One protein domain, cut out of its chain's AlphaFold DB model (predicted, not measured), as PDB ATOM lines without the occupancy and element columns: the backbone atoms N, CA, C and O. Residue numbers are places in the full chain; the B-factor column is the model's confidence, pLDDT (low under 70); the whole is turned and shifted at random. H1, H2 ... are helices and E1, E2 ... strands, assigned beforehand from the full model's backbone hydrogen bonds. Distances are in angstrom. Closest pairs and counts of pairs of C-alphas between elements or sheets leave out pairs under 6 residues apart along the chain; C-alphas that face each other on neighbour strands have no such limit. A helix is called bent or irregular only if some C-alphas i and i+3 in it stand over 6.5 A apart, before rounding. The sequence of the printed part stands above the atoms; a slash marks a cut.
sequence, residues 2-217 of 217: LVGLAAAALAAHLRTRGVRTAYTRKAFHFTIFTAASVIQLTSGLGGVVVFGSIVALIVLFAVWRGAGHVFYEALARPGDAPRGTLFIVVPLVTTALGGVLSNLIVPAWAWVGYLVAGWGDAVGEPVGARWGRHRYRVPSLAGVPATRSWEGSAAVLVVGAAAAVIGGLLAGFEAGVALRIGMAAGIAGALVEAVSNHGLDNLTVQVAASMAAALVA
ATOM      1  N   LEU A   2       1.909  -3.203  27.198       89.62
ATOM      2  CA  LEU A   2       3.328  -3.610  27.181       89.62
ATOM      3  C   LEU A   2       3.696  -4.666  28.235       89.62
ATOM      4  O   LEU A   2       4.439  -5.591  27.932       89.62
ATOM      5  N   VAL A   3       3.125  -4.578  29.441       94.19
ATOM      6  CA  VAL A   3       3.450  -5.507  30.537       94.19
ATOM      7  C   VAL A   3       3.061  -6.955  30.221       94.19
ATOM      8  O   VAL A   3       3.820  -7.863  30.536       94.19
ATOM      9  N   GLY A   4       1.926  -7.191  29.551       94.19
ATOM     10  CA  GLY A   4       1.503  -8.549  29.182       94.19
ATOM     11  C   GLY A   4       2.443  -9.192  28.158       94.19
ATOM     12  O   GLY A   4       2.852 -10.341  28.322       94.19
ATOM     13  N   LEU A   5       2.851  -8.424  27.142       95.25
ATOM     14  CA  LEU A   5       3.838  -8.861  26.150       95.25
ATOM     15  C   LEU A   5       5.215  -9.080  26.784       95.25
ATOM     16  O   LEU A   5       5.851 -10.093  26.512       95.25
ATOM     17  N   ALA A   6       5.652  -8.176  27.664       97.06
ATOM     18  CA  ALA A   6       6.912  -8.308  28.387       97.06
ATOM     19  C   ALA A   6       6.921  -9.546  29.296       97.06
ATOM     20  O   ALA A   6       7.903 -10.282  29.311       97.06
ATOM     21  N   ALA A   7       5.817  -9.827  29.996       97.62
ATOM     22  CA  ALA A   7       5.672 -11.026  30.817       97.62
ATOM     23  C   ALA A   7       5.763 -12.303  29.967       97.62
ATOM     24  O   ALA A   7       6.470 -13.244  30.334       97.62
ATOM     25  N   ALA A   8       5.080 -12.335  28.817       97.50
ATOM     26  CA  ALA A   8       5.129 -13.472  27.902       97.50
ATOM     27  C   ALA A   8       6.534 -13.666  27.309       97.50
ATOM     28  O   ALA A   8       7.053 -14.783  27.290       97.50
ATOM     29  N   ALA A   9       7.182 -12.574  26.892       97.44
ATOM     30  CA  ALA A   9       8.548 -12.582  26.382       97.44
ATOM     31  C   ALA A   9       9.553 -13.047  27.444       97.44
ATOM     32  O   ALA A   9      10.423 -13.857  27.136       97.44
ATOM     33  N   LEU A  10       9.407 -12.607  28.697       97.75
ATOM     34  CA  LEU A  10      10.235 -13.058  29.814       97.75
ATOM     35  C   LEU A  10      10.070 -14.562  30.048       97.75
ATOM     36  O   LEU A  10      11.063 -15.286  30.110       97.75
ATOM     37  N   ALA A  11       8.834 -15.056  30.136       97.81
ATOM     38  CA  ALA A  11       8.569 -16.478  30.342       97.81
ATOM     39  C   ALA A  11       9.113 -17.336  29.188       97.81
ATOM     40  O   ALA A  11       9.751 -18.363  29.430       97.81
ATOM     41  N   ALA A  12       8.928 -16.887  27.943       97.31
ATOM     42  CA  ALA A  12       9.495 -17.528  26.763       97.31
ATOM     43  C   ALA A  12      11.032 -17.507  26.789       97.31
ATOM     44  O   ALA A  12      11.661 -18.540  26.573       97.31
ATOM     45  N   HIS A  13      11.651 -16.372  27.129       97.75
ATOM     46  CA  HIS A  13      13.104 -16.256  27.243       97.75
ATOM     47  C   HIS A  13      13.659 -17.222  28.291       97.75
ATOM     48  O   HIS A  13      14.557 -18.009  27.990       97.75
ATOM     49  N   LEU A  14      13.085 -17.239  29.496       97.56
ATOM     50  CA  LEU A  14      13.464 -18.184  30.547       97.56
ATOM     51  C   LEU A  14      13.320 -19.635  30.066       97.56
ATOM     52  O   LEU A  14      14.202 -20.459  30.319       97.56
ATOM     53  N   ARG A  15      12.263 -19.943  29.304       96.94
ATOM     54  CA  ARG A  15      12.071 -21.277  28.725       96.94
ATOM     55  C   ARG A  15      13.183 -21.644  27.741       96.94
ATOM     56  O   ARG A  15      13.717 -22.745  27.848       96.94
ATOM     57  N   THR A  16      13.597 -20.731  26.856       96.69
ATOM     58  CA  THR A  16      14.737 -20.966  25.939       96.69
ATOM     59  C   THR A  16      16.068 -21.175  26.664       96.69
ATOM     60  O   THR A  16      16.952 -21.844  26.142       96.69
ATOM     61  N   ARG A  17      16.201 -20.663  27.894       96.81
ATOM     62  CA  ARG A  17      17.368 -20.878  28.765       96.81
ATOM     63  C   ARG A  17      17.310 -22.192  29.556       96.81
ATOM     64  O   ARG A  17      18.147 -22.412  30.424       96.81
ATOM     65  N   GLY A  18      16.319 -23.050  29.306       94.69
ATOM     66  CA  GLY A  18      16.170 -24.334  29.994       94.69
ATOM     67  C   GLY A  18      15.569 -24.237  31.399       94.69
ATOM     68  O   GLY A  18      15.584 -25.220  32.143       94.69
ATOM     69  N   VAL A  19      15.007 -23.085  31.784       95.81
ATOM     70  CA  VAL A  19      14.297 -22.953  33.063       95.81
ATOM     71  C   VAL A  19      13.071 -23.875  33.061       95.81
ATOM     72  O   VAL A  19      12.347 -23.995  32.066       95.81
ATOM     73  N   ARG A  20      12.842 -24.566  34.186       93.56
ATOM     74  CA  ARG A  20      11.721 -25.508  34.329       93.56
ATOM     75  C   ARG A  20      10.389 -24.771  34.191       93.56
ATOM     76  O   ARG A  20      10.232 -23.695  34.768       93.56
ATOM     77  N   THR A  21       9.409 -25.401  33.539       92.69
ATOM     78  CA  THR A  21       8.077 -24.816  33.293       92.69
ATOM     79  C   THR A  21       7.401 -24.303  34.566       92.69
ATOM     80  O   THR A  21       6.756 -23.259  34.559       92.69
ATOM     81  N   ALA A  22       7.604 -25.001  35.690       91.38
ATOM     82  CA  ALA A  22       7.090 -24.577  36.990       91.38
ATOM     83  C   ALA A  22       7.500 -23.135  37.345       91.38
ATOM     84  O   ALA A  22       6.696 -22.405  37.903       91.38
ATOM     85  N   TYR A  23       8.709 -22.698  36.980       94.12
ATOM     86  CA  TYR A  23       9.173 -21.335  37.241       94.12
ATOM     87  C   TYR A  23       8.786 -20.360  36.127       94.12
ATOM     88  O   TYR A  23       8.411 -19.231  36.426       94.12
ATOM     89  N   THR A  24       8.825 -20.765  34.852       96.75
ATOM     90  CA  THR A  24       8.466 -19.868  33.735       96.75
ATOM     91  C   THR A  24       7.000 -19.453  33.791       96.75
ATOM     92  O   THR A  24       6.688 -18.270  33.654       96.75
ATOM     93  N   ARG A  25       6.100 -20.403  34.082       95.75
ATOM     94  CA  ARG A  25       4.673 -20.127  34.271       95.75
ATOM     95  C   ARG A  25       4.436 -19.207  35.464       95.75
ATOM     96  O   ARG A  25       3.634 -18.285  35.369       95.75
ATOM     97  N   LYS A  26       5.141 -19.430  36.576       95.75
ATOM     98  CA  LYS A  26       4.977 -18.633  37.801       95.75
ATOM     99  C   LYS A  26       5.560 -17.232  37.666       95.75
ATOM    100  O   LYS A  26       4.979 -16.302  38.207       95.75
ATOM    101  N   ALA A  27       6.618 -17.049  36.874       97.06
ATOM    102  CA  ALA A  27       7.116 -15.725  36.506       97.06
ATOM    103  C   ALA A  27       6.077 -14.940  35.688       97.06
ATOM    104  O   ALA A  27       5.818 -13.771  35.982       97.06
ATOM    105  N   PHE A  28       5.439 -15.588  34.703       97.88
ATOM    106  CA  PHE A  28       4.334 -14.984  33.952       97.88
ATOM    107  C   PHE A  28       3.173 -14.610  34.880       97.88
ATOM    108  O   PHE A  28       2.777 -13.447  34.920       97.88
ATOM    109  N   HIS A  29       2.694 -15.576  35.672       96.94
ATOM    110  CA  HIS A  29       1.593 -15.433  36.630       96.94
ATOM    111  C   HIS A  29       1.834 -14.287  37.619       96.94
ATOM    112  O   HIS A  29       1.041 -13.354  37.693       96.94
ATOM    113  N   PHE A  30       2.978 -14.291  38.304       97.75
ATOM    114  CA  PHE A  30       3.377 -13.229  39.228       97.75
ATOM    115  C   PHE A  30       3.324 -11.845  38.570       97.75
ATOM    116  O   PHE A  30       2.758 -10.902  39.125       97.75
ATOM    117  N   THR A  31       3.876 -11.726  37.358       98.00
ATOM    118  CA  THR A  31       3.958 -10.446  36.644       98.00
ATOM    119  C   THR A  31       2.573  -9.928  36.262       98.00
ATOM    120  O   THR A  31       2.270  -8.760  36.508       98.00
ATOM    121  N   ILE A  32       1.709 -10.779  35.693       97.94
ATOM    122  CA  ILE A  32       0.378 -10.348  35.245       97.94
ATOM    123  C   ILE A  32      -0.543 -10.000  36.418       97.94
ATOM    124  O   ILE A  32      -1.267  -9.013  36.326       97.94
ATOM    125  N   PHE A  33      -0.487 -10.732  37.533       98.31
ATOM    126  CA  PHE A  33      -1.308 -10.429  38.708       98.31
ATOM    127  C   PHE A  33      -0.840  -9.158  39.425       98.31
ATOM    128  O   PHE A  33      -1.666  -8.341  39.836       98.31
ATOM    129  N   THR A  34       0.475  -8.934  39.509       98.25
ATOM    130  CA  THR A  34       1.026  -7.676  40.040       98.25
ATOM    131  C   THR A  34       0.568  -6.494  39.191       98.25
ATOM    132  O   THR A  34       0.049  -5.510  39.715       98.25
ATOM    133  N   ALA A  35       0.676  -6.615  37.866       98.12
ATOM    134  CA  ALA A  35       0.216  -5.586  36.942       98.12
ATOM    135  C   ALA A  35      -1.295  -5.344  37.051       98.12
ATOM    136  O   ALA A  35      -1.718  -4.195  37.105       98.12
ATOM    137  N   ALA A  36      -2.104  -6.405  37.135       98.25
ATOM    138  CA  ALA A  36      -3.549  -6.295  37.321       98.25
ATOM    139  C   ALA A  36      -3.908  -5.568  38.625       98.25
ATOM    140  O   ALA A  36      -4.824  -4.755  38.626       98.25
ATOM    141  N   SER A  37      -3.162  -5.805  39.707       98.12
ATOM    142  CA  SER A  37      -3.367  -5.136  41.002       98.12
ATOM    143  C   SER A  37      -3.098  -3.634  40.913       98.12
ATOM    144  O   SER A  37      -3.912  -2.832  41.361       98.12
ATOM    145  N   VAL A  38      -1.995  -3.242  40.267       97.62
ATOM    146  CA  VAL A  38      -1.677  -1.825  40.027       97.62
ATOM    147  C   VAL A  38      -2.735  -1.179  39.132       97.62
ATOM    148  O   VAL A  38      -3.248  -0.116  39.457       97.62
ATOM    149  N   ILE A  39      -3.116  -1.844  38.039       97.75
ATOM    150  CA  ILE A  39      -4.129  -1.337  37.103       97.75
ATOM    151  C   ILE A  39      -5.497  -1.204  37.781       97.75
ATOM    152  O   ILE A  39      -6.205  -0.237  37.516       97.75
ATOM    153  N   GLN A  40      -5.867  -2.126  38.672       97.69
ATOM    154  CA  GLN A  40      -7.091  -2.019  39.467       97.69
ATOM    155  C   GLN A  40      -7.083  -0.747  40.318       97.69
ATOM    156  O   GLN A  40      -8.078  -0.029  40.338       97.69
ATOM    157  N   LEU A  41      -5.963  -0.445  40.979       96.50
ATOM    158  CA  LEU A  41      -5.827   0.750  41.814       96.50
ATOM    159  C   LEU A  41      -5.839   2.051  40.997       96.50
ATOM    160  O   LEU A  41      -6.369   3.054  41.464       96.50
ATOM    161  N   THR A  42      -5.288   2.053  39.780       96.12
ATOM    162  CA  THR A  42      -5.166   3.278  38.965       96.12
ATOM    163  C   THR A  42      -6.298   3.491  37.965       96.12
ATOM    164  O   THR A  42      -6.507   4.605  37.492       96.12
ATOM    165  N   SER A  43      -6.973   2.425  37.542       97.00
ATOM    166  CA  SER A  43      -7.889   2.436  36.392       97.00
ATOM    167  C   SER A  43      -9.139   1.574  36.599       97.00
ATOM    168  O   SER A  43      -9.971   1.481  35.692       97.00
ATOM    169  N   GLY A  44      -9.282   0.948  37.771       97.31
ATOM    170  CA  GLY A  44     -10.439   0.138  38.145       97.31
ATOM    171  C   GLY A  44     -10.692  -1.057  37.226       97.31
ATOM    172  O   GLY A  44      -9.846  -1.468  36.423       97.31
ATOM    173  N   LEU A  45     -11.915  -1.591  37.312       97.62
ATOM    174  CA  LEU A  45     -12.341  -2.766  36.551       97.62
ATOM    175  C   LEU A  45     -12.145  -2.594  35.038       97.62
ATOM    176  O   LEU A  45     -11.695  -3.524  34.377       97.62
ATOM    177  N   GLY A  46     -12.449  -1.416  34.481       97.81
ATOM    178  CA  GLY A  46     -12.300  -1.164  33.043       97.81
ATOM    179  C   GLY A  46     -10.861  -1.382  32.564       97.81
ATOM    180  O   GLY A  46     -10.633  -2.082  31.574       97.81
ATOM    181  N   GLY A  47      -9.880  -0.866  33.313       97.50
ATOM    182  CA  GLY A  47      -8.464  -1.096  33.030       97.50
ATOM    183  C   GLY A  47      -8.074  -2.571  33.138       97.50
ATOM    184  O   GLY A  47      -7.379  -3.095  32.262       97.50
ATOM    185  N   VAL A  48      -8.556  -3.260  34.175       97.56
ATOM    186  CA  VAL A  48      -8.279  -4.687  34.398       97.56
ATOM    187  C   VAL A  48      -8.878  -5.556  33.296       97.56
ATOM    188  O   VAL A  48      -8.206  -6.466  32.821       97.56
ATOM    189  N   VAL A  49     -10.092  -5.260  32.826       98.00
ATOM    190  CA  VAL A  49     -10.747  -5.993  31.730       98.00
ATOM    191  C   VAL A  49      -9.978  -5.826  30.424       98.00
ATOM    192  O   VAL A  49      -9.719  -6.819  29.741       98.00
ATOM    193  N   VAL A  50      -9.552  -4.605  30.085       97.88
ATOM    194  CA  VAL A  50      -8.728  -4.367  28.887       97.88
ATOM    195  C   VAL A  50      -7.395  -5.110  29.000       97.88
ATOM    196  O   VAL A  50      -6.992  -5.815  28.073       97.88
ATOM    197  N   PHE A  51      -6.719  -5.004  30.147       97.94
ATOM    198  CA  PHE A  51      -5.453  -5.695  30.385       97.94
ATOM    199  C   PHE A  51      -5.599  -7.219  30.318       97.94
ATOM    200  O   PHE A  51      -4.846  -7.875  29.595       97.94
ATOM    201  N   GLY A  52      -6.588  -7.773  31.016       97.62
ATOM    202  CA  GLY A  52      -6.892  -9.200  31.042       97.62
ATOM    203  C   GLY A  52      -7.266  -9.737  29.663       97.62
ATOM    204  O   GLY A  52      -6.800 -10.809  29.293       97.62
ATOM    205  N   SER A  53      -8.007  -8.969  28.858       97.75
ATOM    206  CA  SER A  53      -8.344  -9.343  27.476       97.75
ATOM    207  C   SER A  53      -7.100  -9.433  26.591       97.75
ATOM    208  O   SER A  53      -6.939 -10.396  25.845       97.75
ATOM    209  N   ILE A  54      -6.169  -8.480  26.709       97.38
ATOM    210  CA  ILE A  54      -4.890  -8.522  25.981       97.38
ATOM    211  C   ILE A  54      -4.062  -9.737  26.418       97.38
ATOM    212  O   ILE A  54      -3.547 -10.468  25.573       97.38
ATOM    213  N   VAL A  55      -3.946  -9.981  27.728       98.19
ATOM    214  CA  VAL A  55      -3.240 -11.155  28.270       98.19
ATOM    215  C   VAL A  55      -3.880 -12.452  27.768       98.19
ATOM    216  O   VAL A  55      -3.164 -13.353  27.333       98.19
ATOM    217  N   ALA A  56      -5.212 -12.530  27.755       98.06
ATOM    218  CA  ALA A  56      -5.948 -13.675  27.238       98.06
ATOM    219  C   ALA A  56      -5.659 -13.914  25.756       98.06
ATOM    220  O   ALA A  56      -5.358 -15.043  25.387       98.06
ATOM    221  N   LEU A  57      -5.658 -12.874  24.917       98.06
ATOM    222  CA  LEU A  57      -5.310 -13.003  23.499       98.06
ATOM    223  C   LEU A  57      -3.880 -13.522  23.296       98.06
ATOM    224  O   LEU A  57      -3.664 -14.383  22.447       98.06
ATOM    225  N   ILE A  58      -2.912 -13.063  24.096       97.75
ATOM    226  CA  ILE A  58      -1.519 -13.544  24.036       97.75
ATOM    227  C   ILE A  58      -1.436 -15.037  24.397       97.75
ATOM    228  O   ILE A  58      -0.764 -15.812  23.712       97.75
ATOM    229  N   VAL A  59      -2.132 -15.459  25.458       98.00
ATOM    230  CA  VAL A  59      -2.175 -16.868  25.888       98.00
ATOM    231  C   VAL A  59      -2.902 -17.734  24.857       98.00
ATOM    232  O   VAL A  59      -2.392 -18.787  24.479       98.00
ATOM    233  N   LEU A  60      -4.053 -17.283  24.352       97.88
ATOM    234  CA  LEU A  60      -4.835 -17.991  23.336       97.88
ATOM    235  C   LEU A  60      -4.082 -18.104  22.011       97.88
ATOM    236  O   LEU A  60      -4.155 -19.145  21.366       97.88
ATOM    237  N   PHE A  61      -3.300 -17.091  21.636       97.69
ATOM    238  CA  PHE A  61      -2.399 -17.182  20.494       97.69
ATOM    239  C   PHE A  61      -1.369 -18.303  20.685       97.69
ATOM    240  O   PHE A  61      -1.186 -19.120  19.789       97.69
ATOM    241  N   ALA A  62      -0.735 -18.410  21.858       97.38
ATOM    242  CA  ALA A  62       0.187 -19.515  22.127       97.38
ATOM    243  C   ALA A  62      -0.508 -20.883  22.140       97.38
ATOM    244  O   ALA A  62       0.045 -21.840  21.606       97.38
ATOM    245  N   VAL A  63      -1.720 -20.970  22.691       97.19
ATOM    246  CA  VAL A  63      -2.546 -22.185  22.633       97.19
ATOM    247  C   VAL A  63      -2.861 -22.570  21.187       97.19
ATOM    248  O   VAL A  63      -2.722 -23.736  20.834       97.19
ATOM    249  N   TRP A  64      -3.218 -21.603  20.338       97.50
ATOM    250  CA  TRP A  64      -3.468 -21.824  18.913       97.50
ATOM    251  C   TRP A  64      -2.213 -22.289  18.162       97.50
ATOM    252  O   TRP A  64      -2.301 -23.155  17.296       97.50
ATOM    253  N   ARG A  65      -1.033 -21.761  18.517       97.38
ATOM    254  CA  ARG A  65       0.254 -22.233  17.977       97.38
ATOM    255  C   ARG A  65       0.602 -23.655  18.430       97.38
ATOM    256  O   ARG A  65       1.283 -24.357  17.687       97.38
ATOM    257  N   GLY A  66       0.131 -24.068  19.605       93.62
ATOM    258  CA  GLY A  66       0.245 -25.431  20.116       93.62
ATOM    259  C   GLY A  66       1.650 -25.835  20.573       93.62
ATOM    260  O   GLY A  66       2.536 -25.001  20.787       93.62
ATOM    261  N   ALA A  67       1.831 -27.149  20.746       92.62
ATOM    262  CA  ALA A  67       3.084 -27.751  21.198       92.62
ATOM    263  C   ALA A  67       4.259 -27.391  20.273       92.62
ATOM    264  O   ALA A  67       4.120 -27.346  19.051       92.62
ATOM    265  N   GLY A  68       5.421 -27.121  20.869       91.50
ATOM    266  CA  GLY A  68       6.614 -26.643  20.161       91.50
ATOM    267  C   GLY A  68       6.718 -25.117  20.035       91.50
ATOM    268  O   GLY A  68       7.813 -24.602  19.803       91.50
ATOM    269  N   HIS A  69       5.640 -24.356  20.255       96.50
ATOM    270  CA  HIS A  69       5.745 -22.902  20.385       96.50
ATOM    271  C   HIS A  69       6.349 -22.516  21.744       96.50
ATOM    272  O   HIS A  69       5.844 -22.909  22.791       96.50
ATOM    273  N   VAL A  70       7.396 -21.686  21.753       96.50
ATOM    274  CA  VAL A  70       8.191 -21.400  22.967       96.50
ATOM    275  C   VAL A  70       7.343 -20.894  24.137       96.50
ATOM    276  O   VAL A  70       7.530 -21.340  25.268       96.50
ATOM    277  N   PHE A  71       6.395 -19.985  23.887       97.50
ATOM    278  CA  PHE A  71       5.538 -19.476  24.960       97.50
ATOM    279  C   PHE A  71       4.488 -20.505  25.407       97.50
ATOM    280  O   PHE A  71       4.161 -20.557  26.586       97.50
ATOM    281  N   TYR A  72       4.024 -21.386  24.513       97.44
ATOM    282  CA  TYR A  72       3.161 -22.503  24.911       97.44
ATOM    283  C   TYR A  72       3.919 -23.451  25.851       97.44
ATOM    284  O   TYR A  72       3.444 -23.758  26.941       97.44
ATOM    285  N   GLU A  73       5.152 -23.813  25.494       96.25
ATOM    286  CA  GLU A  73       6.038 -24.658  26.307       96.25
ATOM    287  C   GLU A  73       6.450 -24.009  27.639       96.25
ATOM    288  O   GLU A  73       6.840 -24.701  28.582       96.25
ATOM    289  N   ALA A  74       6.384 -22.677  27.732       96.75
ATOM    290  CA  ALA A  74       6.611 -21.943  28.973       96.75
ATOM    291  C   ALA A  74       5.420 -22.037  29.947       96.75
ATOM    292  O   ALA A  74       5.604 -21.794  31.143       96.75
ATOM    293  N   LEU A  75       4.226 -22.387  29.456       96.00
ATOM    294  CA  LEU A  75       2.992 -22.507  30.238       96.00
ATOM    295  C   LEU A  75       2.593 -23.971  30.486       96.00
ATOM    296  O   LEU A  75       2.142 -24.307  31.583       96.00
ATOM    297  N   ALA A  76       2.766 -24.839  29.486       93.69
ATOM    298  CA  ALA A  76       2.311 -26.225  29.497       93.69
ATOM    299  C   ALA A  76       3.116 -27.089  30.480       93.69
ATOM    300  O   ALA A  76       4.295 -27.385  30.265       93.69
ATOM    301  N   ARG A  77       2.480 -27.520  31.576       88.44
ATOM    302  CA  ARG A  77       3.117 -28.390  32.571       88.44
ATOM    303  C   ARG A  77       3.248 -29.814  32.025       88.44
ATOM    304  O   ARG A  77       2.252 -30.372  31.570       88.44
ATOM    305  N   PRO A  78       4.406 -30.475  32.200       85.75
ATOM    306  CA  PRO A  78       4.544 -31.883  31.828       85.75
ATOM    307  C   PRO A  78       3.557 -32.815  32.552       85.75
ATOM    308  O   PRO A  78       3.068 -33.770  31.960       85.75
ATOM    309  N   GLY A  79       3.239 -32.521  33.819       82.00
ATOM    310  CA  GLY A  79       2.326 -33.333  34.637       82.00
ATOM    311  C   GLY A  79       0.855 -33.276  34.217       82.00
ATOM    312  O   GLY A  79       0.078 -34.114  34.658       82.00
ATOM    313  N   ASP A  80       0.488 -32.330  33.351       84.50
ATOM    314  CA  ASP A  80      -0.893 -32.139  32.901       84.50
ATOM    315  C   ASP A  80      -1.163 -32.887  31.580       84.50
ATOM    316  O   ASP A  80      -2.261 -32.822  31.023       84.50
ATOM    317  N   ALA A  81      -0.165 -33.603  31.047       83.31
ATOM    318  CA  ALA A  81      -0.294 -34.406  29.837       83.31
ATOM    319  C   ALA A  81      -1.302 -35.563  30.021       83.31
ATOM    320  O   ALA A  81      -1.362 -36.167  31.091       83.31
ATOM    321  N   PRO A  82      -2.097 -35.903  28.984       85.75
ATOM    322  CA  PRO A  82      -2.126 -35.318  27.635       85.75
ATOM    323  C   PRO A  82      -2.986 -34.041  27.517       85.75
ATOM    324  O   PRO A  82      -3.184 -33.529  26.420       85.75
ATOM    325  N   ARG A  83      -3.520 -33.509  28.622       87.62
ATOM    326  CA  ARG A  83      -4.529 -32.433  28.649       87.62
ATOM    327  C   ARG A  83      -3.934 -31.045  28.931       87.62
ATOM    328  O   ARG A  83      -4.643 -30.176  29.425       87.62
ATOM    329  N   GLY A  84      -2.668 -30.801  28.581       86.88
ATOM    330  CA  GLY A  84      -1.949 -29.560  28.915       86.88
ATOM    331  C   GLY A  84      -2.682 -28.272  28.512       86.88
ATOM    332  O   GLY A  84      -2.774 -27.349  29.315       86.88
ATOM    333  N   THR A  85      -3.298 -28.229  27.325       92.69
ATOM    334  CA  THR A  85      -4.099 -27.075  26.878       92.69
ATOM    335  C   THR A  85      -5.277 -26.772  27.803       92.69
ATOM    336  O   THR A  85      -5.545 -25.606  28.089       92.69
ATOM    337  N   LEU A  86      -5.961 -27.800  28.319       91.62
ATOM    338  CA  LEU A  86      -7.063 -27.618  29.268       91.62
ATOM    339  C   LEU A  86      -6.567 -26.908  30.533       91.62
ATOM    340  O   LEU A  86      -7.199 -25.961  30.991       91.62
ATOM    341  N   PHE A  87      -5.401 -27.308  31.042       90.50
ATOM    342  CA  PHE A  87      -4.763 -26.720  32.224       90.50
ATOM    343  C   PHE A  87      -4.042 -25.386  31.952       90.50
ATOM    344  O   PHE A  87      -3.465 -24.802  32.863       90.50
ATOM    345  N   ILE A  88      -4.128 -24.857  30.727       95.00
ATOM    346  CA  ILE A  88      -3.807 -23.458  30.403       95.00
ATOM    347  C   ILE A  88      -5.098 -22.636  30.308       95.00
ATOM    348  O   ILE A  88      -5.199 -21.557  30.892       95.00
ATOM    349  N   VAL A  89      -6.104 -23.150  29.592       95.75
ATOM    350  CA  VAL A  89      -7.356 -22.431  29.316       95.75
ATOM    351  C   VAL A  89      -8.237 -22.316  30.559       95.75
ATOM    352  O   VAL A  89      -8.803 -21.252  30.795       95.75
ATOM    353  N   VAL A  90      -8.340 -23.364  31.383       95.00
ATOM    354  CA  VAL A  90      -9.159 -23.315  32.604       95.00
ATOM    355  C   VAL A  90      -8.635 -22.249  33.574       95.00
ATOM    356  O   VAL A  90      -9.424 -21.362  33.901       95.00
ATOM    357  N   PRO A  91      -7.341 -22.229  33.964       94.25
ATOM    358  CA  PRO A  91      -6.797 -21.146  34.782       94.25
ATOM    359  C   PRO A  91      -6.958 -19.759  34.159       94.25
ATOM    360  O   PRO A  91      -7.178 -18.794  34.884       94.25
ATOM    361  N   LEU A  92      -6.874 -19.627  32.829       96.88
ATOM    362  CA  LEU A  92      -7.110 -18.348  32.152       96.88
ATOM    363  C   LEU A  92      -8.546 -17.848  32.380       96.88
ATOM    364  O   LEU A  92      -8.745 -16.702  32.789       96.88
ATOM    365  N   VAL A  93      -9.538 -18.713  32.156       97.25
ATOM    366  CA  VAL A  93     -10.959 -18.386  32.341       97.25
ATOM    367  C   VAL A  93     -11.265 -18.104  33.811       97.25
ATOM    368  O   VAL A  93     -11.903 -17.101  34.125       97.25
ATOM    369  N   THR A  94     -10.783 -18.943  34.729       96.81
ATOM    370  CA  THR A  94     -11.037 -18.783  36.169       96.81
ATOM    371  C   THR A  94     -10.348 -17.542  36.726       96.81
ATOM    372  O   THR A  94     -10.926 -16.859  37.567       96.81
ATOM    373  N   THR A  95      -9.180 -17.169  36.196       97.12
ATOM    374  CA  THR A  95      -8.524 -15.895  36.524       97.12
ATOM    375  C   THR A  95      -9.382 -14.705  36.113       97.12
ATOM    376  O   THR A  95      -9.621 -13.826  36.939       97.12
ATOM    377  N   ALA A  96      -9.878 -14.685  34.871       97.62
ATOM    378  CA  ALA A  96     -10.717 -13.598  34.371       97.62
ATOM    379  C   ALA A  96     -12.034 -13.486  35.157       97.62
ATOM    380  O   ALA A  96     -12.410 -12.394  35.584       97.62
ATOM    381  N   LEU A  97     -12.700 -14.618  35.408       98.06
ATOM    382  CA  LEU A  97     -13.930 -14.666  36.197       98.06
ATOM    383  C   LEU A  97     -13.698 -14.232  37.647       98.06
ATOM    384  O   LEU A  97     -14.454 -13.408  38.148       98.06
ATOM    385  N   GLY A  98     -12.642 -14.718  38.306       98.00
ATOM    386  CA  GLY A  98     -12.270 -14.277  39.653       98.00
ATOM    387  C   GLY A  98     -11.999 -12.776  39.710       98.00
ATOM    388  O   GLY A  98     -12.456 -12.100  40.633       98.00
ATOM    389  N   GLY A  99     -11.343 -12.247  38.673       97.62
ATOM    390  CA  GLY A  99     -11.069 -10.827  38.495       97.62
ATOM    391  C   GLY A  99     -12.334  -9.974  38.466       97.62
ATOM    392  O   GLY A  99     -12.467  -9.020  39.241       97.62
ATOM    393  N   VAL A 100     -13.271 -10.345  37.592       98.31
ATOM    394  CA  VAL A 100     -14.557  -9.656  37.420       98.31
ATOM    395  C   VAL A 100     -15.433  -9.813  38.660       98.31
ATOM    396  O   VAL A 100     -15.924  -8.817  39.176       98.31
ATOM    397  N   LEU A 101     -15.591 -11.029  39.190       98.44
ATOM    398  CA  LEU A 101     -16.443 -11.285  40.355       98.44
ATOM    399  C   LEU A 101     -15.957 -10.544  41.601       98.44
ATOM    400  O   LEU A 101     -16.771  -9.940  42.294       98.44
ATOM    401  N   SER A 102     -14.647 -10.513  41.856       98.56
ATOM    402  CA  SER A 102     -14.091  -9.741  42.978       98.56
ATOM    403  C   SER A 102     -14.444  -8.257  42.860       98.56
ATOM    404  O   SER A 102     -14.786  -7.620  43.851       98.56
ATOM    405  N   ASN A 103     -14.436  -7.721  41.636       98.44
ATOM    406  CA  ASN A 103     -14.843  -6.347  41.365       98.44
ATOM    407  C   ASN A 103     -16.349  -6.105  41.514       98.44
ATOM    408  O   ASN A 103     -16.748  -5.032  41.952       98.44
ATOM    409  N   LEU A 104     -17.186  -7.073  41.145       98.12
ATOM    410  CA  LEU A 104     -18.639  -6.950  41.278       98.12
ATOM    411  C   LEU A 104     -19.094  -7.038  42.740       98.12
ATOM    412  O   LEU A 104     -20.088  -6.418  43.103       98.12
ATOM    413  N   ILE A 105     -18.379  -7.804  43.569       97.94
ATOM    414  CA  ILE A 105     -18.738  -8.041  44.973       97.94
ATOM    415  C   ILE A 105     -18.103  -6.983  45.887       97.94
ATOM    416  O   ILE A 105     -18.791  -6.393  46.714       97.94
ATOM    417  N   VAL A 106     -16.795  -6.732  45.748       98.19
ATOM    418  CA  VAL A 106     -15.996  -5.855  46.630       98.19
ATOM    419  C   VAL A 106     -14.958  -5.043  45.825       98.19
ATOM    420  O   VAL A 106     -13.750  -5.259  45.955       98.19
ATOM    421  N   PRO A 107     -15.389  -4.072  44.993       97.19
ATOM    422  CA  PRO A 107     -14.525  -3.384  44.021       97.19
ATOM    423  C   PRO A 107     -13.290  -2.704  44.626       97.19
ATOM    424  O   PRO A 107     -12.201  -2.780  44.052       97.19
ATOM    425  N   ALA A 108     -13.430  -2.092  45.806       97.00
ATOM    426  CA  ALA A 108     -12.330  -1.423  46.509       97.00
ATOM    427  C   ALA A 108     -11.217  -2.388  46.969       97.00
ATOM    428  O   ALA A 108     -10.094  -1.958  47.219       97.00
ATOM    429  N   TRP A 109     -11.517  -3.688  47.043       98.31
ATOM    430  CA  TRP A 109     -10.653  -4.720  47.623       98.31
ATOM    431  C   TRP A 109     -10.213  -5.790  46.620       98.31
ATOM    432  O   TRP A 109      -9.399  -6.646  46.959       98.31
ATOM    433  N   ALA A 110     -10.683  -5.722  45.368       98.50
ATOM    434  CA  ALA A 110     -10.354  -6.696  44.326       98.50
ATOM    435  C   ALA A 110      -8.837  -6.838  44.080       98.50
ATOM    436  O   ALA A 110      -8.339  -7.938  43.852       98.50
ATOM    437  N   TRP A 111      -8.081  -5.740  44.192       98.62
ATOM    438  CA  TRP A 111      -6.622  -5.750  44.039       98.62
ATOM    439  C   TRP A 111      -5.920  -6.613  45.102       98.62
ATOM    440  O   TRP A 111      -4.876  -7.196  44.814       98.62
ATOM    441  N   VAL A 112      -6.497  -6.758  46.303       98.69
ATOM    442  CA  VAL A 112      -5.952  -7.639  47.348       98.69
ATOM    443  C   VAL A 112      -6.061  -9.094  46.911       98.69
ATOM    444  O   VAL A 112      -5.087  -9.841  47.004       98.69
ATOM    445  N   GLY A 113      -7.213  -9.491  46.365       98.50
ATOM    446  CA  GLY A 113      -7.396 -10.829  45.812       98.50
ATOM    447  C   GLY A 113      -6.412 -11.145  44.694       98.50
ATOM    448  O   GLY A 113      -5.908 -12.265  44.619       98.50
ATOM    449  N   TYR A 114      -6.080 -10.155  43.864       98.62
ATOM    450  CA  TYR A 114      -5.111 -10.314  42.778       98.62
ATOM    451  C   TYR A 114      -3.703 -10.552  43.320       98.62
ATOM    452  O   TYR A 114      -3.009 -11.450  42.847       98.62
ATOM    453  N   LEU A 115      -3.289  -9.799  44.340       98.62
ATOM    454  CA  LEU A 115      -1.989  -9.991  44.979       98.62
ATOM    455  C   LEU A 115      -1.896 -11.344  45.686       98.62
ATOM    456  O   LEU A 115      -0.915 -12.057  45.488       98.62
ATOM    457  N   VAL A 116      -2.918 -11.737  46.451       98.44
ATOM    458  CA  VAL A 116      -2.914 -13.019  47.175       98.44
ATOM    459  C   VAL A 116      -2.902 -14.200  46.202       98.44
ATOM    460  O   VAL A 116      -2.047 -15.077  46.328       98.44
ATOM    461  N   ALA A 117      -3.783 -14.207  45.197       97.75
ATOM    462  CA  ALA A 117      -3.817 -15.263  44.184       97.75
ATOM    463  C   ALA A 117      -2.564 -15.261  43.292       97.75
ATOM    464  O   ALA A 117      -2.079 -16.315  42.891       97.75
ATOM    465  N   GLY A 118      -2.015 -14.086  42.988       97.50
ATOM    466  CA  GLY A 118      -0.820 -13.936  42.169       97.50
ATOM    467  C   GLY A 118       0.445 -14.393  42.881       97.50
ATOM    468  O   GLY A 118       1.142 -15.291  42.417       97.50
ATOM    469  N   TRP A 119       0.766 -13.762  44.007       98.31
ATOM    470  CA  TRP A 119       2.030 -13.967  44.714       98.31
ATOM    471  C   TRP A 119       2.022 -15.254  45.534       98.31
ATOM    472  O   TRP A 119       3.005 -15.999  45.508       98.31
ATOM    473  N   GLY A 120       0.909 -15.537  46.216       97.38
ATOM    474  CA  GLY A 120       0.744 -16.753  47.004       97.38
ATOM    475  C   GLY A 120       0.946 -17.994  46.141       97.38
ATOM    476  O   GLY A 120       1.809 -18.812  46.443       97.38
ATOM    477  N   ASP A 121       0.242 -18.093  45.012       94.62
ATOM    478  CA  ASP A 121       0.379 -19.222  44.084       94.62
ATOM    479  C   ASP A 121       1.733 -19.233  43.344       94.62
ATOM    480  O   ASP A 121       2.300 -20.307  43.102       94.62
ATOM    481  N   ALA A 122       2.296 -18.054  43.025       95.56
ATOM    482  CA  ALA A 122       3.616 -17.920  42.396       95.56
ATOM    483  C   ALA A 122       4.733 -18.594  43.207       95.56
ATOM    484  O   ALA A 122       5.648 -19.175  42.618       95.56
ATOM    485  N   VAL A 123       4.652 -18.535  44.540       96.62
ATOM    486  CA  VAL A 123       5.653 -19.111  45.451       96.62
ATOM    487  C   VAL A 123       5.203 -20.449  46.039       96.62
ATOM    488  O   VAL A 123       6.015 -21.370  46.149       96.62
ATOM    489  N   GLY A 124       3.917 -20.592  46.359       95.69
ATOM    490  CA  GLY A 124       3.333 -21.775  46.985       95.69
ATOM    491  C   GLY A 124       3.551 -23.053  46.185       95.69
ATOM    492  O   GLY A 124       4.015 -24.052  46.737       95.69
ATOM    493  N   GLU A 125       3.310 -23.023  44.868       92.25
ATOM    494  CA  GLU A 125       3.528 -24.210  44.035       92.25
ATOM    495  C   GLU A 125       5.014 -24.627  43.981       92.25
ATOM    496  O   GLU A 125       5.297 -25.798  44.255       92.25
ATOM    497  N   PRO A 126       5.987 -23.743  43.667       93.31
ATOM    498  CA  PRO A 126       7.402 -24.106  43.732       93.31
ATOM    499  C   PRO A 126       7.848 -24.602  45.109       93.31
ATOM    500  O   PRO A 126       8.639 -25.549  45.180       93.31
ATOM    501  N   VAL A 127       7.339 -23.993  46.187       95.81
ATOM    502  CA  VAL A 127       7.665 -24.411  47.554       95.81
ATOM    503  C   VAL A 127       7.160 -25.823  47.814       95.81
ATOM    504  O   VAL A 127       7.941 -26.693  48.202       95.81
ATOM    505  N   GLY A 128       5.886 -26.088  47.528       94.50
ATOM    506  CA  GLY A 128       5.300 -27.409  47.723       94.50
ATOM    507  C   GLY A 128       5.920 -28.482  46.828       94.50
ATOM    508  O   GLY A 128       6.132 -29.618  47.252       94.50
ATOM    509  N   ALA A 129       6.304 -28.126  45.601       90.38
ATOM    510  CA  ALA A 129       6.976 -29.048  44.693       90.38
ATOM    511  C   ALA A 129       8.385 -29.436  45.172       90.38
ATOM    512  O   ALA A 129       8.788 -30.584  44.979       90.38
ATOM    513  N   ARG A 130       9.136 -28.500  45.771       92.50
ATOM    514  CA  ARG A 130      10.545 -28.702  46.149       92.50
ATOM    515  C   ARG A 130      10.737 -29.173  47.589       92.50
ATOM    516  O   ARG A 130      11.629 -29.982  47.833       92.50
ATOM    517  N   TRP A 131       9.932 -28.671  48.520       95.31
ATOM    518  CA  TRP A 131      10.071 -28.925  49.959       95.31
ATOM    519  C   TRP A 131       8.838 -29.576  50.592       95.31
ATOM    520  O   TRP A 131       8.891 -29.916  51.770       95.31
ATOM    521  N   GLY A 132       7.755 -29.787  49.839       94.56
ATOM    522  CA  GLY A 132       6.523 -30.378  50.359       94.56
ATOM    523  C   GLY A 132       6.700 -31.834  50.787       94.56
ATOM    524  O   GLY A 132       6.764 -32.732  49.935       94.56
ATOM    525  N   ARG A 133       6.751 -32.066  52.104       96.31
ATOM    526  CA  ARG A 133       6.836 -33.400  52.718       96.31
ATOM    527  C   ARG A 133       5.458 -33.915  53.099       96.31
ATOM    528  O   ARG A 133       5.164 -35.089  52.891       96.31
ATOM    529  N   HIS A 134       4.602 -33.033  53.597       96.31
ATOM    530  CA  HIS A 134       3.274 -33.401  54.061       96.31
ATOM    531  C   HIS A 134       2.275 -33.138  52.936       96.31
ATOM    532  O   HIS A 134       1.917 -31.993  52.670       96.31
ATOM    533  N   ARG A 135       1.852 -34.190  52.230       95.19
ATOM    534  CA  ARG A 135       0.979 -34.074  51.053       95.19
ATOM    535  C   ARG A 135      -0.457 -34.457  51.360       95.19
ATOM    536  O   ARG A 135      -0.709 -35.383  52.124       95.19
ATOM    537  N   TYR A 136      -1.387 -33.789  50.695       94.00
ATOM    538  CA  TYR A 136      -2.807 -34.111  50.741       94.00
ATOM    539  C   TYR A 136      -3.425 -34.006  49.344       94.00
ATOM    540  O   TYR A 136      -2.881 -33.365  48.437       94.00
ATOM    541  N   ARG A 137      -4.539 -34.715  49.145       90.44
ATOM    542  CA  ARG A 137      -5.254 -34.752  47.866       90.44
ATOM    543  C   ARG A 137      -6.255 -33.614  47.798       90.44
ATOM    544  O   ARG A 137      -6.917 -33.320  48.788       90.44
ATOM    545  N   VAL A 138      -6.393 -33.042  46.611       89.56
ATOM    546  CA  VAL A 138      -7.424 -32.049  46.312       89.56
ATOM    547  C   VAL A 138      -8.242 -32.494  45.106       89.56
ATOM    548  O   VAL A 138      -7.744 -33.279  44.289       89.56
ATOM    549  N   PRO A 139      -9.492 -32.016  44.974       86.31
ATOM    550  CA  PRO A 139     -10.263 -32.227  43.762       86.31
ATOM    551  C   PRO A 139      -9.494 -31.723  42.536       86.31
ATOM    552  O   PRO A 139      -8.734 -30.756  42.608       86.31
ATOM    553  N   SER A 140      -9.691 -32.380  41.402       83.56
ATOM    554  CA  SER A 140      -9.071 -31.990  40.139       83.56
ATOM    555  C   SER A 140     -10.029 -32.228  38.987       83.56
ATOM    556  O   SER A 140     -10.912 -33.088  39.060       83.56
ATOM    557  N   LEU A 141      -9.861 -31.472  37.911       81.69
ATOM    558  CA  LEU A 141     -10.619 -31.662  36.687       81.69
ATOM    559  C   LEU A 141     -10.061 -32.822  35.867       81.69
ATOM    560  O   LEU A 141      -8.885 -33.183  35.935       81.69
ATOM    561  N   ALA A 142     -10.924 -33.377  35.016       80.38
ATOM    562  CA  ALA A 142     -10.497 -34.262  33.942       80.38
ATOM    563  C   ALA A 142      -9.737 -35.528  34.425       80.38
ATOM    564  O   ALA A 142      -8.942 -36.090  33.678       80.38
ATOM    565  N   GLY A 143      -9.982 -35.989  35.656       74.50
ATOM    566  CA  GLY A 143      -9.373 -37.209  36.199       74.50
ATOM    567  C   GLY A 143      -7.857 -37.134  36.419       74.50
ATOM    568  O   GLY A 143      -7.244 -38.171  36.657       74.50
ATOM    569  N   VAL A 144      -7.245 -35.946  36.344       77.88
ATOM    570  CA  VAL A 144      -5.807 -35.759  36.596       77.88
ATOM    571  C   VAL A 144      -5.583 -35.650  38.103       77.88
ATOM    572  O   VAL A 144      -6.081 -34.697  38.694       77.88
ATOM    573  N   PRO A 145      -4.861 -36.566  38.766       80.12
ATOM    574  CA  PRO A 145      -4.653 -36.475  40.207       80.12
ATOM    575  C   PRO A 145      -3.906 -35.191  40.581       80.12
ATOM    576  O   PRO A 145      -2.808 -34.941  40.088       80.12
ATOM    577  N   ALA A 146      -4.475 -34.400  41.491       84.75
ATOM    578  CA  ALA A 146      -3.824 -33.217  42.036       84.75
ATOM    579  C   ALA A 146      -3.480 -33.432  43.512       84.75
ATOM    580  O   ALA A 146      -4.292 -33.902  44.314       84.75
ATOM    581  N   THR A 147      -2.245 -33.087  43.865       89.69
ATOM    582  CA  THR A 147      -1.780 -33.083  45.253       89.69
ATOM    583  C   THR A 147      -1.219 -31.717  45.585       89.69
ATOM    584  O   THR A 147      -0.577 -31.081  44.747       89.69
ATOM    585  N   ARG A 148      -1.463 -31.290  46.819       92.25
ATOM    586  CA  ARG A 148      -0.852 -30.109  47.425       92.25
ATOM    587  C   ARG A 148      -0.026 -30.554  48.631       92.25
ATOM    588  O   ARG A 148       0.020 -31.742  48.966       92.25
ATOM    589  N   SER A 149       0.653 -29.608  49.261       96.31
ATOM    590  CA  SER A 149       1.438 -29.855  50.468       96.31
ATOM    591  C   SER A 149       1.215 -28.756  51.486       96.31
ATOM    592  O   SER A 149       1.097 -27.599  51.084       96.31
ATOM    593  N   TRP A 150       1.257 -29.099  52.770       96.50
ATOM    594  CA  TRP A 150       1.121 -28.132  53.862       96.50
ATOM    595  C   TRP A 150       2.159 -27.011  53.767       96.50
ATOM    596  O   TRP A 150       1.832 -25.851  53.986       96.50
ATOM    597  N   GLU A 151       3.389 -27.327  53.358       97.88
ATOM    598  CA  GLU A 151       4.457 -26.344  53.155       97.88
ATOM    599  C   GLU A 151       4.134 -25.363  52.016       97.88
ATOM    600  O   GLU A 151       4.434 -24.174  52.106       97.88
ATOM    601  N   GLY A 152       3.488 -25.858  50.958       96.44
ATOM    602  CA  GLY A 152       3.008 -25.043  49.842       96.44
ATOM    603  C   GLY A 152       1.912 -24.075  50.280       96.44
ATOM    604  O   GLY A 152       2.034 -22.878  50.038       96.44
ATOM    605  N   SER A 153       0.892 -24.555  50.996       96.75
ATOM    606  CA  SER A 153      -0.195 -23.700  51.497       96.75
ATOM    607  C   SER A 153       0.271 -22.727  52.583       96.75
ATOM    608  O   SER A 153      -0.192 -21.590  52.626       96.75
ATOM    609  N   ALA A 154       1.245 -23.112  53.413       97.69
ATOM    610  CA  ALA A 154       1.904 -22.189  54.335       97.69
ATOM    611  C   ALA A 154       2.633 -21.066  53.577       97.69
ATOM    612  O   ALA A 154       2.551 -19.903  53.970       97.69
ATOM    613  N   ALA A 155       3.294 -21.381  52.457       97.81
ATOM    614  CA  ALA A 155       3.881 -20.362  51.593       97.81
ATOM    615  C   ALA A 155       2.818 -19.474  50.924       97.81
ATOM    616  O   ALA A 155       3.023 -18.264  50.865       97.81
ATOM    617  N   VAL A 156       1.671 -20.023  50.497       97.56
ATOM    618  CA  VAL A 156       0.535 -19.220  49.999       97.56
ATOM    619  C   VAL A 156       0.069 -18.227  51.064       97.56
ATOM    620  O   VAL A 156      -0.090 -17.049  50.754       97.56
ATOM    621  N   LEU A 157      -0.088 -18.673  52.316       98.44
ATOM    622  CA  LEU A 157      -0.481 -17.813  53.433       98.44
ATOM    623  C   LEU A 157       0.533 -16.690  53.643       98.44
ATOM    624  O   LEU A 157       0.166 -15.520  53.596       98.44
ATOM    625  N   VAL A 158       1.803 -17.039  53.866       98.62
ATOM    626  CA  VAL A 158       2.845 -16.070  54.236       98.62
ATOM    627  C   VAL A 158       3.093 -15.076  53.107       98.62
ATOM    628  O   VAL A 158       3.125 -13.870  53.340       98.62
ATOM    629  N   VAL A 159       3.247 -15.566  51.878       98.62
ATOM    630  CA  VAL A 159       3.565 -14.715  50.726       98.62
ATOM    631  C   VAL A 159       2.341 -13.927  50.272       98.62
ATOM    632  O   VAL A 159       2.476 -12.751  49.946       98.62
ATOM    633  N   GLY A 160       1.151 -14.529  50.289       98.50
ATOM    634  CA  GLY A 160      -0.095 -13.830  49.989       98.50
ATOM    635  C   GLY A 160      -0.376 -12.715  50.996       98.50
ATOM    636  O   GLY A 160      -0.650 -11.585  50.590       98.50
ATOM    637  N   ALA A 161      -0.219 -12.994  52.296       98.75
ATOM    638  CA  ALA A 161      -0.341 -11.980  53.338       98.75
ATOM    639  C   ALA A 161       0.688 -10.864  53.146       98.75
ATOM    640  O   ALA A 161       0.314  -9.695  53.108       98.75
ATOM    641  N   ALA A 162       1.966 -11.205  52.945       98.75
ATOM    642  CA  ALA A 162       3.012 -10.216  52.704       98.75
ATOM    643  C   ALA A 162       2.713  -9.343  51.476       98.75
ATOM    644  O   ALA A 162       2.866  -8.126  51.548       98.75
ATOM    645  N   ALA A 163       2.235  -9.930  50.375       98.62
ATOM    646  CA  ALA A 163       1.865  -9.191  49.171       98.62
ATOM    647  C   ALA A 163       0.743  -8.182  49.451       98.62
ATOM    648  O   ALA A 163       0.852  -7.019  49.069       98.62
ATOM    649  N   ALA A 164      -0.301  -8.603  50.167       98.56
ATOM    650  CA  ALA A 164      -1.408  -7.735  50.554       98.56
ATOM    651  C   ALA A 164      -0.981  -6.625  51.533       98.56
ATOM    652  O   ALA A 164      -1.390  -5.480  51.351       98.56
ATOM    653  N   VAL A 165      -0.115  -6.923  52.513       98.75
ATOM    654  CA  VAL A 165       0.462  -5.911  53.422       98.75
ATOM    655  C   VAL A 165       1.264  -4.884  52.630       98.75
ATOM    656  O   VAL A 165       1.022  -3.688  52.762       98.75
ATOM    657  N   ILE A 166       2.192  -5.338  51.780       98.56
ATOM    658  CA  ILE A 166       3.021  -4.457  50.948       98.56
ATOM    659  C   ILE A 166       2.129  -3.593  50.054       98.56
ATOM    660  O   ILE A 166       2.312  -2.380  50.003       98.56
ATOM    661  N   GLY A 167       1.136  -4.190  49.393       98.00
ATOM    662  CA  GLY A 167       0.186  -3.455  48.564       98.00
ATOM    663  C   GLY A 167      -0.613  -2.414  49.351       98.00
ATOM    664  O   GLY A 167      -0.752  -1.291  48.882       98.00
ATOM    665  N   GLY A 168      -1.065  -2.740  50.567       98.00
ATOM    666  CA  GLY A 168      -1.783  -1.806  51.443       98.00
ATOM    667  C   GLY A 168      -0.921  -0.630  51.897       98.00
ATOM    668  O   GLY A 168      -1.366   0.514  51.837       98.00
ATOM    669  N   LEU A 169       0.334  -0.889  52.274       98.38
ATOM    670  CA  LEU A 169       1.295   0.162  52.621       98.38
ATOM    671  C   LEU A 169       1.580   1.079  51.422       98.38
ATOM    672  O   LEU A 169       1.588   2.298  51.567       98.38
ATOM    673  N   LEU A 170       1.762   0.506  50.227       97.38
ATOM    674  CA  LEU A 170       1.961   1.273  48.991       97.38
ATOM    675  C   LEU A 170       0.708   2.054  48.569       97.38
ATOM    676  O   LEU A 170       0.831   3.109  47.954       97.38
ATOM    677  N   ALA A 171      -0.483   1.566  48.921       95.62
ATOM    678  CA  ALA A 171      -1.751   2.271  48.746       95.62
ATOM    679  C   ALA A 171      -1.994   3.363  49.810       95.62
ATOM    680  O   ALA A 171      -2.997   4.068  49.741       95.62
ATOM    681  N   GLY A 172      -1.079   3.528  50.774       96.88
ATOM    682  CA  GLY A 172      -1.132   4.579  51.792       96.88
ATOM    683  C   GLY A 172      -1.932   4.224  53.045       96.88
ATOM    684  O   GLY A 172      -2.274   5.123  53.813       96.88
ATOM    685  N   PHE A 173      -2.247   2.948  53.276       97.50
ATOM    686  CA  PHE A 173      -2.902   2.532  54.515       97.50
ATOM    687  C   PHE A 173      -1.950   2.571  55.708       97.50
ATOM    688  O   PHE A 173      -0.752   2.314  55.596       97.50
ATOM    689  N   GLU A 174      -2.524   2.850  56.877       98.00
ATOM    690  CA  GLU A 174      -1.837   2.719  58.158       98.00
ATOM    691  C   GLU A 174      -1.357   1.270  58.356       98.00
ATOM    692  O   GLU A 174      -2.007   0.316  57.915       98.00
ATOM    693  N   ALA A 175      -0.197   1.093  58.992       98.25
ATOM    694  CA  ALA A 175       0.472  -0.204  59.072       98.25
ATOM    695  C   ALA A 175      -0.380  -1.271  59.776       98.25
ATOM    696  O   ALA A 175      -0.447  -2.407  59.305       98.25
ATOM    697  N   GLY A 176      -1.073  -0.911  60.857       98.19
ATOM    698  CA  GLY A 176      -2.027  -1.775  61.544       98.19
ATOM    699  C   GLY A 176      -3.170  -2.221  60.633       98.19
ATOM    700  O   GLY A 176      -3.476  -3.412  60.579       98.19
ATOM    701  N   VAL A 177      -3.761  -1.304  59.865       97.81
ATOM    702  CA  VAL A 177      -4.803  -1.620  58.867       97.81
ATOM    703  C   VAL A 177      -4.273  -2.570  57.786       97.81
ATOM    704  O   VAL A 177      -4.877  -3.617  57.539       97.81
ATOM    705  N   ALA A 178      -3.111  -2.270  57.195       98.38
ATOM    706  CA  ALA A 178      -2.487  -3.113  56.173       98.38
ATOM    707  C   ALA A 178      -2.174  -4.527  56.697       98.38
ATOM    708  O   ALA A 178      -2.425  -5.511  55.999       98.38
ATOM    709  N   LEU A 179      -1.688  -4.642  57.940       98.50
ATOM    710  CA  LEU A 179      -1.439  -5.922  58.610       98.50
ATOM    711  C   LEU A 179      -2.724  -6.729  58.810       98.50
ATOM    712  O   LEU A 179      -2.741  -7.918  58.485       98.50
ATOM    713  N   ARG A 180      -3.808  -6.109  59.298       98.44
ATOM    714  CA  ARG A 180      -5.100  -6.797  59.470       98.44
ATOM    715  C   ARG A 180      -5.627  -7.339  58.144       98.44
ATOM    716  O   ARG A 180      -5.971  -8.518  58.070       98.44
ATOM    717  N   ILE A 181      -5.646  -6.501  57.105       98.44
ATOM    718  CA  ILE A 181      -6.093  -6.883  55.759       98.44
ATOM    719  C   ILE A 181      -5.237  -8.021  55.214       98.44
ATOM    720  O   ILE A 181      -5.773  -9.035  54.768       98.44
ATOM    721  N   GLY A 182      -3.911  -7.879  55.274       98.50
ATOM    722  CA  GLY A 182      -3.001  -8.880  54.737       98.50
ATOM    723  C   GLY A 182      -3.126 -10.229  55.437       98.50
ATOM    724  O   GLY A 182      -3.204 -11.257  54.766       98.50
ATOM    725  N   MET A 183      -3.240 -10.239  56.766       98.50
ATOM    726  CA  MET A 183      -3.453 -11.473  57.525       98.50
ATOM    727  C   MET A 183      -4.794 -12.130  57.186       98.50
ATOM    728  O   MET A 183      -4.821 -13.323  56.884       98.50
ATOM    729  N   ALA A 184      -5.895 -11.372  57.178       98.62
ATOM    730  CA  ALA A 184      -7.214 -11.914  56.851       98.62
ATOM    731  C   ALA A 184      -7.259 -12.479  55.422       98.62
ATOM    732  O   ALA A 184      -7.715 -13.604  55.211       98.62
ATOM    733  N   ALA A 185      -6.731 -11.733  54.451       98.62
ATOM    734  CA  ALA A 185      -6.709 -12.133  53.050       98.62
ATOM    735  C   ALA A 185      -5.784 -13.334  52.796       98.62
ATOM    736  O   ALA A 185      -6.165 -14.250  52.067       98.62
ATOM    737  N   GLY A 186      -4.602 -13.375  53.422       98.50
ATOM    738  CA  GLY A 186      -3.672 -14.501  53.318       98.50
ATOM    739  C   GLY A 186      -4.225 -15.790  53.932       98.50
ATOM    740  O   GLY A 186      -4.119 -16.852  53.317       98.50
ATOM    741  N   ILE A 187      -4.873 -15.702  55.101       98.56
ATOM    742  CA  ILE A 187      -5.547 -16.846  55.739       98.56
ATOM    743  C   ILE A 187      -6.689 -17.349  54.852       98.56
ATOM    744  O   ILE A 187      -6.734 -18.537  54.533       98.56
ATOM    745  N   ALA A 188      -7.588 -16.458  54.419       98.44
ATOM    746  CA  ALA A 188      -8.709 -16.832  53.560       98.44
ATOM    747  C   ALA A 188      -8.227 -17.460  52.245       98.44
ATOM    748  O   ALA A 188      -8.733 -18.506  51.836       98.44
ATOM    749  N   GLY A 189      -7.204 -16.865  51.625       97.62
ATOM    750  CA  GLY A 189      -6.584 -17.377  50.410       97.62
ATOM    751  C   GLY A 189      -6.025 -18.786  50.591       97.62
ATOM    752  O   GLY A 189      -6.370 -19.667  49.812       97.62
ATOM    753  N   ALA A 190      -5.230 -19.031  51.636       97.38
ATOM    754  CA  ALA A 190      -4.637 -20.344  51.893       97.38
ATOM    755  C   ALA A 190      -5.676 -21.421  52.255       97.38
ATOM    756  O   ALA A 190      -5.571 -22.556  51.792       97.38
ATOM    757  N   LEU A 191      -6.701 -21.081  53.045       96.88
ATOM    758  CA  LEU A 191      -7.773 -22.022  53.391       96.88
ATOM    759  C   LEU A 191      -8.577 -22.438  52.155       96.88
ATOM    760  O   LEU A 191      -8.861 -23.620  51.966       96.88
ATOM    761  N   VAL A 192      -8.920 -21.474  51.299       96.69
ATOM    762  CA  VAL A 192      -9.671 -21.737  50.068       96.69
ATOM    763  C   VAL A 192      -8.808 -22.464  49.043       96.69
ATOM    764  O   VAL A 192      -9.286 -23.412  48.424       96.69
ATOM    765  N   GLU A 193      -7.540 -22.085  48.894       95.94
ATOM    766  CA  GLU A 193      -6.547 -22.792  48.076       95.94
ATOM    767  C   GLU A 193      -6.480 -24.273  48.463       95.94
ATOM    768  O   GLU A 193      -6.606 -25.140  47.596       95.94
ATOM    769  N   ALA A 194      -6.418 -24.571  49.763       92.38
ATOM    770  CA  ALA A 194      -6.271 -25.933  50.253       92.38
ATOM    771  C   ALA A 194      -7.438 -26.860  49.880       92.38
ATOM    772  O   ALA A 194      -7.234 -28.065  49.741       92.38
ATOM    773  N   VAL A 195      -8.644 -26.331  49.670       91.19
ATOM    774  CA  VAL A 195      -9.830 -27.130  49.302       91.19
ATOM    775  C   VAL A 195     -10.252 -26.958  47.842       91.19
ATOM    776  O   VAL A 195     -11.105 -27.699  47.350       91.19
ATOM    777  N   SER A 196      -9.660 -26.000  47.128       88.44
ATOM    778  CA  SER A 196     -10.053 -25.672  45.761       88.44
ATOM    779  C   SER A 196      -9.605 -26.728  44.764       88.44
ATOM    780  O   SER A 196      -8.510 -27.295  44.846       88.44
ATOM    781  N   ASN A 197     -10.460 -26.946  43.767       85.81
ATOM    782  CA  ASN A 197     -10.142 -27.805  42.639       85.81
ATOM    783  C   ASN A 197      -8.934 -27.241  41.869       85.81
ATOM    784  O   ASN A 197      -8.842 -26.030  41.656       85.81
ATOM    785  N   HIS A 198      -8.017 -28.113  41.453       79.06
ATOM    786  CA  HIS A 198      -6.854 -27.725  40.663       79.06
ATOM    787  C   HIS A 198      -7.265 -26.999  39.368       79.06
ATOM    788  O   HIS A 198      -7.944 -27.564  38.509       79.06
ATOM    789  N   GLY A 199      -6.856 -25.734  39.239       77.00
ATOM    790  CA  GLY A 199      -7.184 -24.859  38.109       77.00
ATOM    791  C   GLY A 199      -8.404 -23.954  38.327       77.00
ATOM    792  O   GLY A 199      -8.574 -22.987  37.581       77.00
ATOM    793  N   LEU A 200      -9.231 -24.216  39.349       88.06
ATOM    794  CA  LEU A 200     -10.317 -23.316  39.775       88.06
ATOM    795  C   LEU A 200      -9.894 -22.364  40.903       88.06
ATOM    796  O   LEU A 200     -10.576 -21.369  41.145       88.06
ATOM    797  N   ASP A 201      -8.775 -22.650  41.567       90.75
ATOM    798  CA  ASP A 201      -8.231 -21.870  42.680       90.75
ATOM    799  C   ASP A 201      -7.963 -20.408  42.330       90.75
ATOM    800  O   ASP A 201      -8.217 -19.538  43.158       90.75
ATOM    801  N   ASN A 202      -7.573 -20.099  41.092       93.69
ATOM    802  CA  ASN A 202      -7.435 -18.702  40.671       93.69
ATOM    803  C   ASN A 202      -8.737 -17.903  40.842       93.69
ATOM    804  O   ASN A 202      -8.674 -16.728  41.191       93.69
ATOM    805  N   LEU A 203      -9.910 -18.505  40.624       97.12
ATOM    806  CA  LEU A 203     -11.188 -17.824  40.853       97.12
ATOM    807  C   LEU A 203     -11.464 -17.692  42.348       97.12
ATOM    808  O   LEU A 203     -11.714 -16.594  42.845       97.12
ATOM    809  N   THR A 204     -11.444 -18.820  43.055       97.38
ATOM    810  CA  THR A 204     -11.917 -18.901  44.441       97.38
ATOM    811  C   THR A 204     -11.014 -18.123  45.394       97.38
ATOM    812  O   THR A 204     -11.527 -17.421  46.263       97.38
ATOM    813  N   VAL A 205      -9.691 -18.164  45.198       98.06
ATOM    814  CA  VAL A 205      -8.717 -17.430  46.021       98.06
ATOM    815  C   VAL A 205      -8.854 -15.922  45.822       98.06
ATOM    816  O   VAL A 205      -8.879 -15.198  46.813       98.06
ATOM    817  N   GLN A 206      -9.004 -15.439  44.579       98.50
ATOM    818  CA  GLN A 206      -9.212 -14.006  44.316       98.50
ATOM    819  C   GLN A 206     -10.449 -13.479  45.050       98.50
ATOM    820  O   GLN A 206     -10.365 -12.477  45.764       98.50
ATOM    821  N   VAL A 207     -11.581 -14.175  44.912       98.56
ATOM    822  CA  VAL A 207     -12.847 -13.762  45.529       98.56
ATOM    823  C   VAL A 207     -12.749 -13.812  47.052       98.56
ATOM    824  O   VAL A 207     -13.051 -12.822  47.716       98.56
ATOM    825  N   ALA A 208     -12.267 -14.923  47.613       98.50
ATOM    826  CA  ALA A 208     -12.185 -15.105  49.060       98.50
ATOM    827  C   ALA A 208     -11.247 -14.096  49.730       98.50
ATOM    828  O   ALA A 208     -11.613 -13.494  50.737       98.50
ATOM    829  N   ALA A 209     -10.062 -13.868  49.160       98.69
ATOM    830  CA  ALA A 209      -9.107 -12.906  49.698       98.69
ATOM    831  C   ALA A 209      -9.621 -11.461  49.595       98.69
ATOM    832  O   ALA A 209      -9.467 -10.694  50.546       98.69
ATOM    833  N   SER A 210     -10.292 -11.099  48.493       98.75
ATOM    834  CA  SER A 210     -10.909  -9.771  48.347       98.75
ATOM    835  C   SER A 210     -12.027  -9.550  49.368       98.75
ATOM    836  O   SER A 210     -12.106  -8.491  49.986       98.75
ATOM    837  N   MET A 211     -12.886 -10.554  49.579       98.69
ATOM    838  CA  MET A 211     -13.961 -10.481  50.573       98.69
ATOM    839  C   MET A 211     -13.411 -10.403  51.999       98.69
ATOM    840  O   MET A 211     -13.883  -9.596  52.791       98.69
ATOM    841  N   ALA A 212     -12.395 -11.206  52.322       98.69
ATOM    842  CA  ALA A 212     -11.759 -11.181  53.635       98.69
ATOM    843  C   ALA A 212     -11.133  -9.815  53.938       98.69
ATOM    844  O   ALA A 212     -11.307  -9.306  55.041       98.69
ATOM    845  N   ALA A 213     -10.472  -9.199  52.952       98.50
ATOM    846  CA  ALA A 213      -9.965  -7.835  53.067       98.50
ATOM    847  C   ALA A 213     -11.091  -6.833  53.359       98.50
ATOM    848  O   ALA A 213     -10.981  -6.051  54.298       98.50
ATOM    849  N   ALA A 214     -12.197  -6.906  52.613       98.25
ATOM    850  CA  ALA A 214     -13.336  -6.007  52.783       98.25
ATOM    851  C   ALA A 214     -14.004  -6.101  54.165       98.25
ATOM    852  O   ALA A 214     -14.542  -5.110  54.647       98.25
ATOM    853  N   LEU A 215     -13.979  -7.275  54.803       98.00
ATOM    854  CA  LEU A 215     -14.594  -7.496  56.118       98.00
ATOM    855  C   LEU A 215     -13.794  -6.903  57.287       98.00
ATOM    856  O   LEU A 215     -14.359  -6.717  58.362       98.00
ATOM    857  N   VAL A 216     -12.492  -6.653  57.110       97.50
ATOM    858  CA  VAL A 216     -11.581  -6.218  58.193       97.50
ATOM    859  C   VAL A 216     -10.936  -4.849  57.953       97.50
ATOM    860  O   VAL A 216     -10.114  -4.396  58.767       97.50
ATOM    861  N   ALA A 217     -11.259  -4.250  56.807       88.44
ATOM    862  CA  ALA A 217     -10.790  -2.946  56.376       88.44
ATOM    863  C   ALA A 217     -11.296  -1.818  57.275       88.44
ATOM    864  O   ALA A 217     -12.510  -1.788  57.569       88.44
TER     865      ALA A 217
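Overview. This is residues 2 to 217 of the 217 residues of an uncharacterized protein of Candidatus Cloacimonetes bacterium (UniProt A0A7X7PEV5). This is an up-and-down bundle of long helices with H5 in the middle; H1, the folded-back arms H2a and H2b, and H4 lie to one side of it, and H6, H7 and H8 to the other. The short helix H3 and a small strand hairpin, E1 and E2, lie at one end. The printed part has 216 residues, mostly helix by class, with eight named helices and two antiparallel strands in the order H1 H2 H3 H4 H5 E1 E2 H6 H7 H8. It is compact, with a radius of gyration of the C-alphas of 16.2 A, and rounded, spanning 48 by 40 by 29 A.

Arrangement. Start with H1, residues 2 to 16. H2, residues 21 to 65, was assigned as one helix by its hydrogen bonds but is bent: C-alphas 42 and 45 are 9.7 A apart, and its arms H2a, residues 21 to 42, and H2b, residues 45 to 65, run opposite ways at a shallow tilt of 24 degrees. H1 and H2a form a helical hairpin, closest at the C-alphas of Ala 11 and Thr 24, 4.8 A. H3, residues 70 to 75, touches H1 at the C-alphas of Ala 12 and Phe 71, 4.8 A, about perpendicular at 83 degrees. H4, residues 86 to 105, touches H2b, closest at Leu 45 and Asn 103, C-alphas 6.5 A apart. The hub is H5, residues 107 to 131, irregular where C-alphas 108 and 111 are 7.6 A apart; it touches H2a at the C-alphas of Ser 37 and Trp 111, 4.5 A. Next, E1, residues 135 to 138, and E2, residues 146 to 149, form a hairpin; N 136 and O 148 are within hydrogen-bond range at 3.0 A. H6, residues 150 to 170, touches H5 at the C-alphas of Gly 120 and Val 156, 3.9 A, at 36 degrees, only just steep. H7, residues 175 to 195, forms a helical hairpin with H6, closest at the C-alphas of Ala 161 and Gly 186, 4.2 A. H8, residues 201 to 216, touches H4 at the C-alphas of Gly 98 and Leu 203, 3.9 A. H1, H2b, H3 and H6 have every O i to N i+4 pair within hydrogen-bond range; H2a has 17 of 18, H4 15 of 16, H5 16 of 21, H7 16 of 17 and H8 10 of 12.

Along the chain. Find C-alpha 2 at (3.328, -3.610, 27.181), where H1 begins. H2a is 31.6 A from first to last C-alpha, H5 36.0 A and H7 30.4 A. H8 ends at C-alpha 216, (-11.581, -6.218, 58.193).

Size, cuts and confidence. The C-alphas farthest apart, Gly 68 and Gly 176, are 49.0 A apart. The printed part has no cut and no long link. Its mean pLDDT is 95.4, and no printed residue is under 70.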